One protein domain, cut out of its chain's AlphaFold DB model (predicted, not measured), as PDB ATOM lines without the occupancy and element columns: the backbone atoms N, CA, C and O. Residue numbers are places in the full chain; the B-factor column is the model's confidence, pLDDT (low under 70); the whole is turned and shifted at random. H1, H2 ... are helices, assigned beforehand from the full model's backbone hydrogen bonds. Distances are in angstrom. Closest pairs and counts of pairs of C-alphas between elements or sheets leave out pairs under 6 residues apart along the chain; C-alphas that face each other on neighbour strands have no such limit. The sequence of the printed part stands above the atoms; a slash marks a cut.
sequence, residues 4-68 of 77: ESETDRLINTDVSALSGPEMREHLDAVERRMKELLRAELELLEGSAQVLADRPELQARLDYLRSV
ATOM      1  N   GLU A   4       7.816   2.066  37.014       63.69
ATOM      2  CA  GLU A   4       8.803   1.672  38.036       63.69
ATOM      3  C   GLU A   4       9.162   2.797  39.022       63.69
ATOM      4  O   GLU A   4       9.334   2.550  40.213       63.69
ATOM      5  N   SER A   5       9.234   4.044  38.551       75.25
ATOM      6  CA  SER A   5       9.639   5.184  39.376       75.25
ATOM      7  C   SER A   5       8.565   5.595  40.386       75.25
ATOM      8  O   SER A   5       8.906   6.151  41.427       75.25
ATOM      9  N   GLU A   6       7.284   5.357  40.090       82.06
ATOM     10  CA  GLU A   6       6.182   5.641  41.016       82.06
ATOM     11  C   GLU A   6       6.081   4.565  42.097       82.06
ATOM     12  O   GLU A   6       5.976   4.896  43.276       82.06
ATOM     13  N   THR A   7       6.201   3.287  41.722       85.69
ATOM     14  CA  THR A   7       6.238   2.184  42.694       85.69
ATOM     15  C   THR A   7       7.402   2.340  43.672       85.69
ATOM     16  O   THR A   7       7.197   2.236  44.880       85.69
ATOM     17  N   ASP A   8       8.604   2.646  43.174       87.69
ATOM     18  CA  ASP A   8       9.785   2.848  44.020       87.69
ATOM     19  C   ASP A   8       9.596   4.025  44.989       87.69
ATOM     20  O   ASP A   8       9.846   3.910  46.189       87.69
ATOM     21  N   ARG A   9       9.035   5.137  44.499       87.25
ATOM     22  CA  ARG A   9       8.718   6.302  45.332       87.25
ATOM     23  C   ARG A   9       7.716   5.969  46.439       87.25
ATOM     24  O   ARG A   9       7.890   6.436  47.563       87.25
ATOM     25  N   LEU A  10       6.672   5.198  46.136       90.12
ATOM     26  CA  LEU A  10       5.653   4.826  47.117       90.12
ATOM     27  C   LEU A  10       6.232   3.926  48.214       90.12
ATOM     28  O   LEU A  10       5.977   4.163  49.388       90.12
ATOM     29  N   ILE A  11       7.070   2.953  47.854       90.19
ATOM     30  CA  ILE A  11       7.688   2.035  48.822       90.19
ATOM     31  C   ILE A  11       8.714   2.755  49.706       90.19
ATOM     32  O   ILE A  11       8.801   2.478  50.901       90.19
ATOM     33  N   ASN A  12       9.476   3.689  49.135       90.88
ATOM     34  CA  ASN A  12      10.545   4.399  49.840       90.88
ATOM     35  C   ASN A  12      10.068   5.655  50.593       90.88
ATOM     36  O   ASN A  12      10.890   6.389  51.144       90.88
ATOM     37  N   THR A  13       8.762   5.935  50.620       90.69
ATOM     38  CA  THR A  13       8.226   7.068  51.384       90.69
ATOM     39  C   THR A  13       8.323   6.782  52.884       90.69
ATOM     40  O   THR A  13       7.803   5.780  53.370       90.69
ATOM     41  N   ASP A  14       8.948   7.687  53.642       91.31
ATOM     42  CA  ASP A  14       8.946   7.612  55.105       91.31
ATOM     43  C   ASP A  14       7.575   8.021  55.659       91.31
ATOM     44  O   ASP A  14       7.287   9.193  55.906       91.31
ATOM     45  N   VAL A  15       6.722   7.021  55.864       90.06
ATOM     46  CA  VAL A  15       5.362   7.200  56.376       90.06
ATOM     47  C   VAL A  15       5.322   7.766  57.799       90.06
ATOM     48  O   VAL A  15       4.311   8.340  58.196       90.06
ATOM     49  N   SER A  16       6.408   7.646  58.574       91.75
ATOM     50  CA  SER A  16       6.460   8.154  59.952       91.75
ATOM     51  C   SER A  16       6.547   9.682  60.025       91.75
ATOM     52  O   SER A  16       6.170  10.275  61.037       91.75
ATOM     53  N   ALA A  17       6.995  10.312  58.938       92.75
ATOM     54  CA  ALA A  17       7.112  11.757  58.809       92.75
ATOM     55  C   ALA A  17       5.852  12.427  58.230       92.75
ATOM     56  O   ALA A  17       5.781  13.656  58.205       92.75
ATOM     57  N   LEU A  18       4.865  11.651  57.766       93.25
ATOM     58  CA  LEU A  18       3.664  12.184  57.125       93.25
ATOM     59  C   LEU A  18       2.656  12.699  58.157       93.25
ATOM     60  O   LEU A  18       2.327  12.028  59.140       93.25
ATOM     61  N   SER A  19       2.091  13.876  57.899       94.12
ATOM     62  CA  SER A  19       0.904  14.343  58.611       94.12
ATOM     63  C   SER A  19      -0.323  13.492  58.263       94.12
ATOM     64  O   SER A  19      -0.349  12.759  57.277       94.12
ATOM     65  N   GLY A  20      -1.390  13.603  59.060       93.56
ATOM     66  CA  GLY A  20      -2.631  12.854  58.822       93.56
ATOM     67  C   GLY A  20      -3.191  12.989  57.393       93.56
ATOM     68  O   GLY A  20      -3.540  11.968  56.802       93.56
ATOM     69  N   PRO A  21      -3.281  14.202  56.814       95.19
ATOM     70  CA  PRO A  21      -3.684  14.382  55.419       95.19
ATOM     71  C   PRO A  21      -2.715  13.749  54.410       95.19
ATOM     72  O   PRO A  21      -3.167  13.063  53.499       95.19
ATOM     73  N   GLU A  22      -1.404  13.922  54.598       90.88
ATOM     74  CA  GLU A  22      -0.379  13.365  53.701       90.88
ATOM     75  C   GLU A  22      -0.363  11.832  53.737       90.88
ATOM     76  O   GLU A  22      -0.187  11.187  52.708       90.88
ATOM     77  N   MET A  23      -0.615  11.236  54.904       94.31
ATOM     78  CA  MET A  23      -0.772   9.791  55.050       94.31
ATOM     79  C   MET A  23      -1.969   9.277  54.244       94.31
ATOM     80  O   MET A  23      -1.861   8.242  53.595       94.31
ATOM     81  N   ARG A  24      -3.109   9.983  54.258       93.19
ATOM     82  CA  ARG A  24      -4.281   9.572  53.463       93.19
ATOM     83  C   ARG A  24      -3.998   9.647  51.972       93.19
ATOM     84  O   ARG A  24      -4.250   8.679  51.273       93.19
ATOM     85  N   GLU A  25      -3.415  10.749  51.509       91.94
ATOM     86  CA  GLU A  25      -3.042  10.898  50.100       91.94
ATOM     87  C   GLU A  25      -2.033   9.825  49.667       91.94
ATOM     88  O   GLU A  25      -2.142   9.261  48.578       91.94
ATOM     89  N   HIS A  26      -1.080   9.490  50.540       91.94
ATOM     90  CA  HIS A  26      -0.139   8.407  50.297       91.94
ATOM     91  C   HIS A  26      -0.844   7.048  50.190       91.94
ATOM     92  O   HIS A  26      -0.579   6.303  49.250       91.94
ATOM     93  N   LEU A  27      -1.772   6.736  51.100       92.94
ATOM     94  CA  LEU A  27      -2.558   5.500  51.049       92.94
ATOM     95  C   LEU A  27      -3.431   5.424  49.790       92.94
ATOM     96  O   LEU A  27      -3.468   4.372  49.155       92.94
ATOM     97  N   ASP A  28      -4.060   6.526  49.381       91.81
ATOM     98  CA  ASP A  28      -4.838   6.599  48.140       91.81
ATOM     99  C   ASP A  28      -3.951   6.349  46.909       91.81
ATOM    100  O   ASP A  28      -4.337   5.637  45.977       91.81
ATOM    101  N   ALA A  29      -2.732   6.903  46.903       90.56
ATOM    102  CA  ALA A  29      -1.761   6.678  45.839       90.56
ATOM    103  C   ALA A  29      -1.274   5.218  45.803       90.56
ATOM    104  O   ALA A  29      -1.204   4.631  44.722       90.56
ATOM    105  N   VAL A  30      -1.001   4.611  46.965       92.06
ATOM    106  CA  VAL A  30      -0.657   3.183  47.079       92.06
ATOM    107  C   VAL A  30      -1.803   2.310  46.576       92.06
ATOM    108  O   VAL A  30      -1.571   1.418  45.761       92.06
ATOM    109  N   GLU A  31      -3.041   2.572  46.999       91.12
ATOM    110  CA  GLU A  31      -4.203   1.788  46.575       91.12
ATOM    111  C   GLU A  31      -4.401   1.867  45.057       91.12
ATOM    112  O   GLU A  31      -4.557   0.838  44.388       91.12
ATOM    113  N   ARG A  32      -4.342   3.079  44.491       90.62
ATOM    114  CA  ARG A  32      -4.441   3.290  43.044       90.62
ATOM    115  C   ARG A  32      -3.363   2.503  42.304       90.62
ATOM    116  O   ARG A  32      -3.681   1.789  41.353       90.62
ATOM    117  N   ARG A  33      -2.117   2.580  42.774       90.69
ATOM    118  CA  ARG A  33      -0.983   1.880  42.171       90.69
ATOM    119  C   ARG A  33      -1.138   0.363  42.229       90.69
ATOM    120  O   ARG A  33      -0.903  -0.326  41.242       90.69
ATOM    121  N   MET A  34      -1.575  -0.170  43.368       91.25
ATOM    122  CA  MET A  34      -1.845  -1.601  43.510       91.25
ATOM    123  C   MET A  34      -2.931  -2.061  42.535       91.25
ATOM    124  O   MET A  34      -2.769  -3.095  41.890       91.25
ATOM    125  N   LYS A  35      -4.010  -1.285  42.372       91.12
ATOM    126  CA  LYS A  35      -5.064  -1.588  41.394       91.12
ATOM    127  C   LYS A  35      -4.533  -1.584  39.960       91.12
ATOM    128  O   LYS A  35      -4.883  -2.478  39.198       91.12
ATOM    129  N   GLU A  36      -3.682  -0.629  39.592       91.38
ATOM    130  CA  GLU A  36      -3.032  -0.598  38.272       91.38
ATOM    131  C   GLU A  36      -2.195  -1.855  38.012       91.38
ATOM    132  O   GLU A  36      -2.348  -2.480  36.964       91.38
ATOM    133  N   LEU A  37      -1.383  -2.277  38.985       92.06
ATOM    134  CA  LEU A  37      -0.581  -3.498  38.872       92.06
ATOM    135  C   LEU A  37      -1.456  -4.751  38.723       92.06
ATOM    136  O   LEU A  37      -1.157  -5.612  37.901       92.06
ATOM    137  N   LEU A  38      -2.561  -4.839  39.470       93.38
ATOM    138  CA  LEU A  38      -3.511  -5.951  39.349       93.38
ATOM    139  C   LEU A  38      -4.223  -5.965  37.987       93.38
ATOM    140  O   LEU A  38      -4.476  -7.041  37.451       93.38
ATOM    141  N   ARG A  39      -4.522  -4.795  37.399       92.31
ATOM    142  CA  ARG A  39      -5.059  -4.712  36.028       92.31
ATOM    143  C   ARG A  39      -4.031  -5.162  34.995       92.31
ATOM    144  O   ARG A  39      -4.379  -5.932  34.110       92.31
ATOM    145  N   ALA A  40      -2.775  -4.744  35.133       92.00
ATOM    146  CA  ALA A  40      -1.705  -5.196  34.247       92.00
ATOM    147  C   ALA A  40      -1.491  -6.719  34.343       92.00
ATOM    148  O   ALA A  40      -1.314  -7.385  33.325       92.00
ATOM    149  N   GLU A  41      -1.562  -7.288  35.553       93.88
ATOM    150  CA  GLU A  41      -1.526  -8.740  35.761       93.88
ATOM    151  C   GLU A  41      -2.710  -9.437  35.073       93.88
ATOM    152  O   GLU A  41      -2.518 -10.438  34.383       93.88
ATOM    153  N   LEU A  42      -3.922  -8.889  35.214       93.38
ATOM    154  CA  LEU A  42      -5.123  -9.402  34.558       93.38
ATOM    155  C   LEU A  42      -4.970  -9.404  33.031       93.38
ATOM    156  O   LEU A  42      -5.142 -10.451  32.411       93.38
ATOM    157  N   GLU A  43      -4.592  -8.273  32.433       93.19
ATOM    158  CA  GLU A  43      -4.390  -8.145  30.983       93.19
ATOM    159  C   GLU A  43      -3.333  -9.133  30.464       93.19
ATOM    160  O   GLU A  43      -3.531  -9.784  29.432       93.19
ATOM    161  N   LEU A  44      -2.229  -9.298  31.202       93.50
ATOM    162  CA  LEU A  44      -1.175 -10.251  30.861       93.50
ATOM    163  C   LEU A  44      -1.694 -11.696  30.867       93.50
ATOM    164  O   LEU A  44      -1.396 -12.462  29.947       93.50
ATOM    165  N   LEU A  45      -2.456 -12.076  31.898       93.81
ATOM    166  CA  LEU A  45      -3.007 -13.424  32.027       93.81
ATOM    167  C   LEU A  45      -4.079 -13.693  30.965       93.81
ATOM    168  O   LEU A  45      -4.039 -14.743  30.328       93.81
ATOM    169  N   GLU A  46      -4.979 -12.743  30.702       92.31
ATOM    170  CA  GLU A  46      -6.008 -12.871  29.661       92.31
ATOM    171  C   GLU A  46      -5.414 -13.008  28.254       92.31
ATOM    172  O   GLU A  46      -5.935 -13.770  27.436       92.31
ATOM    173  N   GLY A  47      -4.291 -12.337  27.985       91.88
ATOM    174  CA  GLY A  47      -3.549 -12.475  26.731       91.88
ATOM    175  C   GLY A  47      -2.764 -13.786  26.585       91.88
ATOM    176  O   GLY A  47      -2.298 -14.094  25.488       91.88
ATOM    177  N   SER A  48      -2.620 -14.579  27.653       92.00
ATOM    178  CA  SER A  48      -1.680 -15.710  27.727       92.00
ATOM    179  C   SER A  48      -2.365 -17.077  27.866       92.00
ATOM    180  O   SER A  48      -1.959 -17.905  28.682       92.00
ATOM    181  N   ALA A  49      -3.373 -17.363  27.033       84.94
ATOM    182  CA  ALA A  49      -4.176 -18.596  27.100       84.94
ATOM    183  C   ALA A  49      -3.355 -19.905  27.118       84.94
ATOM    184  O   ALA A  49      -3.705 -20.845  27.828       84.94
ATOM    185  N   GLN A  50      -2.240 -19.960  26.380       86.44
ATOM    186  CA  GLN A  50      -1.357 -21.133  26.354       86.44
ATOM    187  C   GLN A  50      -0.701 -21.394  27.720       86.44
ATOM    188  O   GLN A  50      -0.567 -22.540  28.130       86.44
ATOM    189  N   VAL A  51      -0.327 -20.333  28.440       86.12
ATOM    190  CA  VAL A  51       0.327 -20.426  29.755       86.12
ATOM    191  C   VAL A  51      -0.673 -20.845  30.834       86.12
ATOM    192  O   VAL A  51      -0.319 -21.598  31.737       86.12
ATOM    193  N   LEU A  52      -1.928 -20.400  30.720       89.69
ATOM    194  CA  LEU A  52      -3.008 -20.786  31.632       89.69
ATOM    195  C   LEU A  52      -3.362 -22.274  31.522       89.69
ATOM    196  O   LEU A  52      -3.654 -22.907  32.534       89.69
ATOM    197  N   ALA A  53      -3.301 -22.841  30.312       88.56
ATOM    198  CA  ALA A  53      -3.586 -24.257  30.079       88.56
ATOM    199  C   ALA A  53      -2.598 -25.186  30.805       88.56
ATOM    200  O   ALA A  53      -2.994 -26.241  31.302       88.56
ATOM    201  N   ASP A  54      -1.333 -24.772  30.902       92.25
ATOM    202  CA  ASP A  54      -0.266 -25.561  31.524       92.25
ATOM    203  C   ASP A  54      -0.110 -25.286  33.032       92.25
ATOM    204  O   ASP A  54       0.617 -26.008  33.719       92.25
ATOM    205  N   ARG A  55      -0.764 -24.240  33.559       93.75
ATOM    206  CA  ARG A  55      -0.604 -23.766  34.944       93.75
ATOM    207  C   ARG A  55      -1.949 -23.439  35.599       93.75
ATOM    208  O   ARG A  55      -2.386 -22.282  35.565       93.75
ATOM    209  N   PRO A  56      -2.608 -24.422  36.240       91.12
ATOM    210  CA  PRO A  56      -3.908 -24.214  36.880       91.12
ATOM    211  C   PRO A  56      -3.869 -23.162  37.999       91.12
ATOM    212  O   PRO A  56      -4.881 -22.518  38.272       91.12
ATOM    213  N   GLU A  57      -2.716 -22.928  38.627       94.19
ATOM    214  CA  GLU A  57      -2.535 -21.858  39.608       94.19
ATOM    215  C   GLU A  57      -2.692 -20.457  38.998       94.19
ATOM    216  O   GLU A  57      -3.250 -19.566  39.638       94.19
ATOM    217  N   LEU A  58      -2.264 -20.266  37.745       93.75
ATOM    218  CA  LEU A  58      -2.435 -19.001  37.030       93.75
ATOM    219  C   LEU A  58      -3.875 -18.825  36.553       93.75
ATOM    220  O   LEU A  58      -4.387 -17.708  36.569       93.75
ATOM    221  N   GLN A  59      -4.556 -19.924  36.215       93.12
ATOM    222  CA  GLN A  59      -5.992 -19.899  35.948       93.12
ATOM    223  C   GLN A  59      -6.780 -19.470  37.195       93.12
ATOM    224  O   GLN A  59      -7.594 -18.554  37.117       93.12
ATOM    225  N   ALA A  60      -6.479 -20.043  38.364       93.81
ATOM    226  CA  ALA A  60      -7.107 -19.639  39.622       93.81
ATOM    227  C   ALA A  60      -6.812 -18.169  39.978       93.81
ATOM    228  O   ALA A  60      -7.679 -17.460  40.492       93.81
ATOM    229  N   ARG A  61      -5.597 -17.688  39.681       93.81
ATOM    230  CA  ARG A  61      -5.225 -16.278  39.852       93.81
ATOM    231  C   ARG A  61      -6.021 -15.361  38.924       93.81
ATOM    232  O   ARG A  61      -6.513 -14.337  39.387       93.81
ATOM    233  N   LEU A  62      -6.186 -15.738  37.658       93.19
ATOM    234  CA  LEU A  62      -7.014 -15.010  36.701       93.19
ATOM    235  C   LEU A  62      -8.474 -14.932  37.170       93.19
ATOM    236  O   LEU A  62      -9.069 -13.855  37.167       93.19
ATOM    237  N   ASP A  63      -9.037 -16.052  37.623       93.25
ATOM    238  CA  ASP A  63     -10.412 -16.097  38.129       93.25
ATOM    239  C   ASP A  63     -10.584 -15.209  39.370       93.25
ATOM    240  O   ASP A  63     -11.570 -14.476  39.484       93.25
ATOM    241  N   TYR A  64      -9.591 -15.197  40.266       93.00
ATOM    242  CA  TYR A  64      -9.557 -14.266  41.391       93.00
ATOM    243  C   TYR A  64      -9.536 -12.807  40.917       93.00
ATOM    244  O   TYR A  64     -10.380 -12.026  41.350       93.00
ATOM    245  N   LEU A  65      -8.627 -12.434  40.012       92.44
ATOM    246  CA  LEU A  65      -8.502 -11.053  39.529       92.44
ATOM    247  C   LEU A  65      -9.789 -10.549  38.863       92.44
ATOM    248  O   LEU A  65     -10.152  -9.392  39.052       92.44
ATOM    249  N   ARG A  66     -10.522 -11.423  38.163       91.50
ATOM    250  CA  ARG A  66     -11.841 -11.114  37.584       91.50
ATOM    251  C   ARG A  66     -12.938 -10.881  38.621       91.50
ATOM    252  O   ARG A  66     -13.921 -10.211  38.321       91.50
ATOM    253  N   SER A  67     -12.796 -11.453  39.815       90.94
ATOM    254  CA  SER A  67     -13.747 -11.271  40.917       90.94
ATOM    255  C   SER A  67     -13.487 -10.008  41.744       90.94
ATOM    256  O   SER A  67     -14.376  -9.561  42.470       90.94
ATOM    257  N   VAL A  68     -12.286  -9.428  41.648       87.19
ATOM    258  CA  VAL A  68     -11.924  -8.200  42.360       87.19
ATOM    259  C   VAL A  68     -12.461  -6.993  41.595       87.19
ATOM    260  O   VAL A  68     -12.239  -6.854  40.394       87.19
TER     261      VAL A  68
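AT A GLANCE: This is residues 4 to 68 of the 77 residues of an uncharacterized protein of Kribbella sp. YM55 (UniProt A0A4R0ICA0). One long helix, H2, makes a rod; H1 packs on its residues 26 to 33, and past its other end the short H3 leads into H4, which folds back onto residues 38 to 46. The printed part has 65 residues, with four named helices in the order H1, H2, H3, H4 and no named strand: all helix. It is only just loose, close to extended, with a radius of gyration of the C-alphas of 15.9 A and spans of 48 by 23 by 15 A.

IN THESE COORDINATES: H1, residues 4 to 11, begins at C-alpha 4 (8.803, 1.672, 38.036). H2, residues 20 to 46, is 39.0 A long. H3 is residues 49 to 54. H4, residues 56 to 67, is 16.8 A long and ends at C-alpha 67 (-13.747, -11.271, 40.917).

HOW THE PARTS SIT: H1 and H2 form a helical hairpin, touching at C-alphas 10 and 30, the closest, 6.5 A, opposite ways at a steep tilt of 45 degrees. H4 touches H2, closest C-alphas 65 and 42, 6.2 A, opposite ways at a steep 52 degrees. H3 and H4 touch only at the corner, closest C-alphas 52 and 59, 5.3 A. H1 is apart from H3 and H4. Each O i to N i+4 pair is within hydrogen-bond range in H1, H2 and H4; in H3, 1 of 2.

THE WHOLE: The farthest C-alphas, 19 and 54, are 48.2 A apart. There is no cut and no long link. Residue 4 is under pLDDT 70.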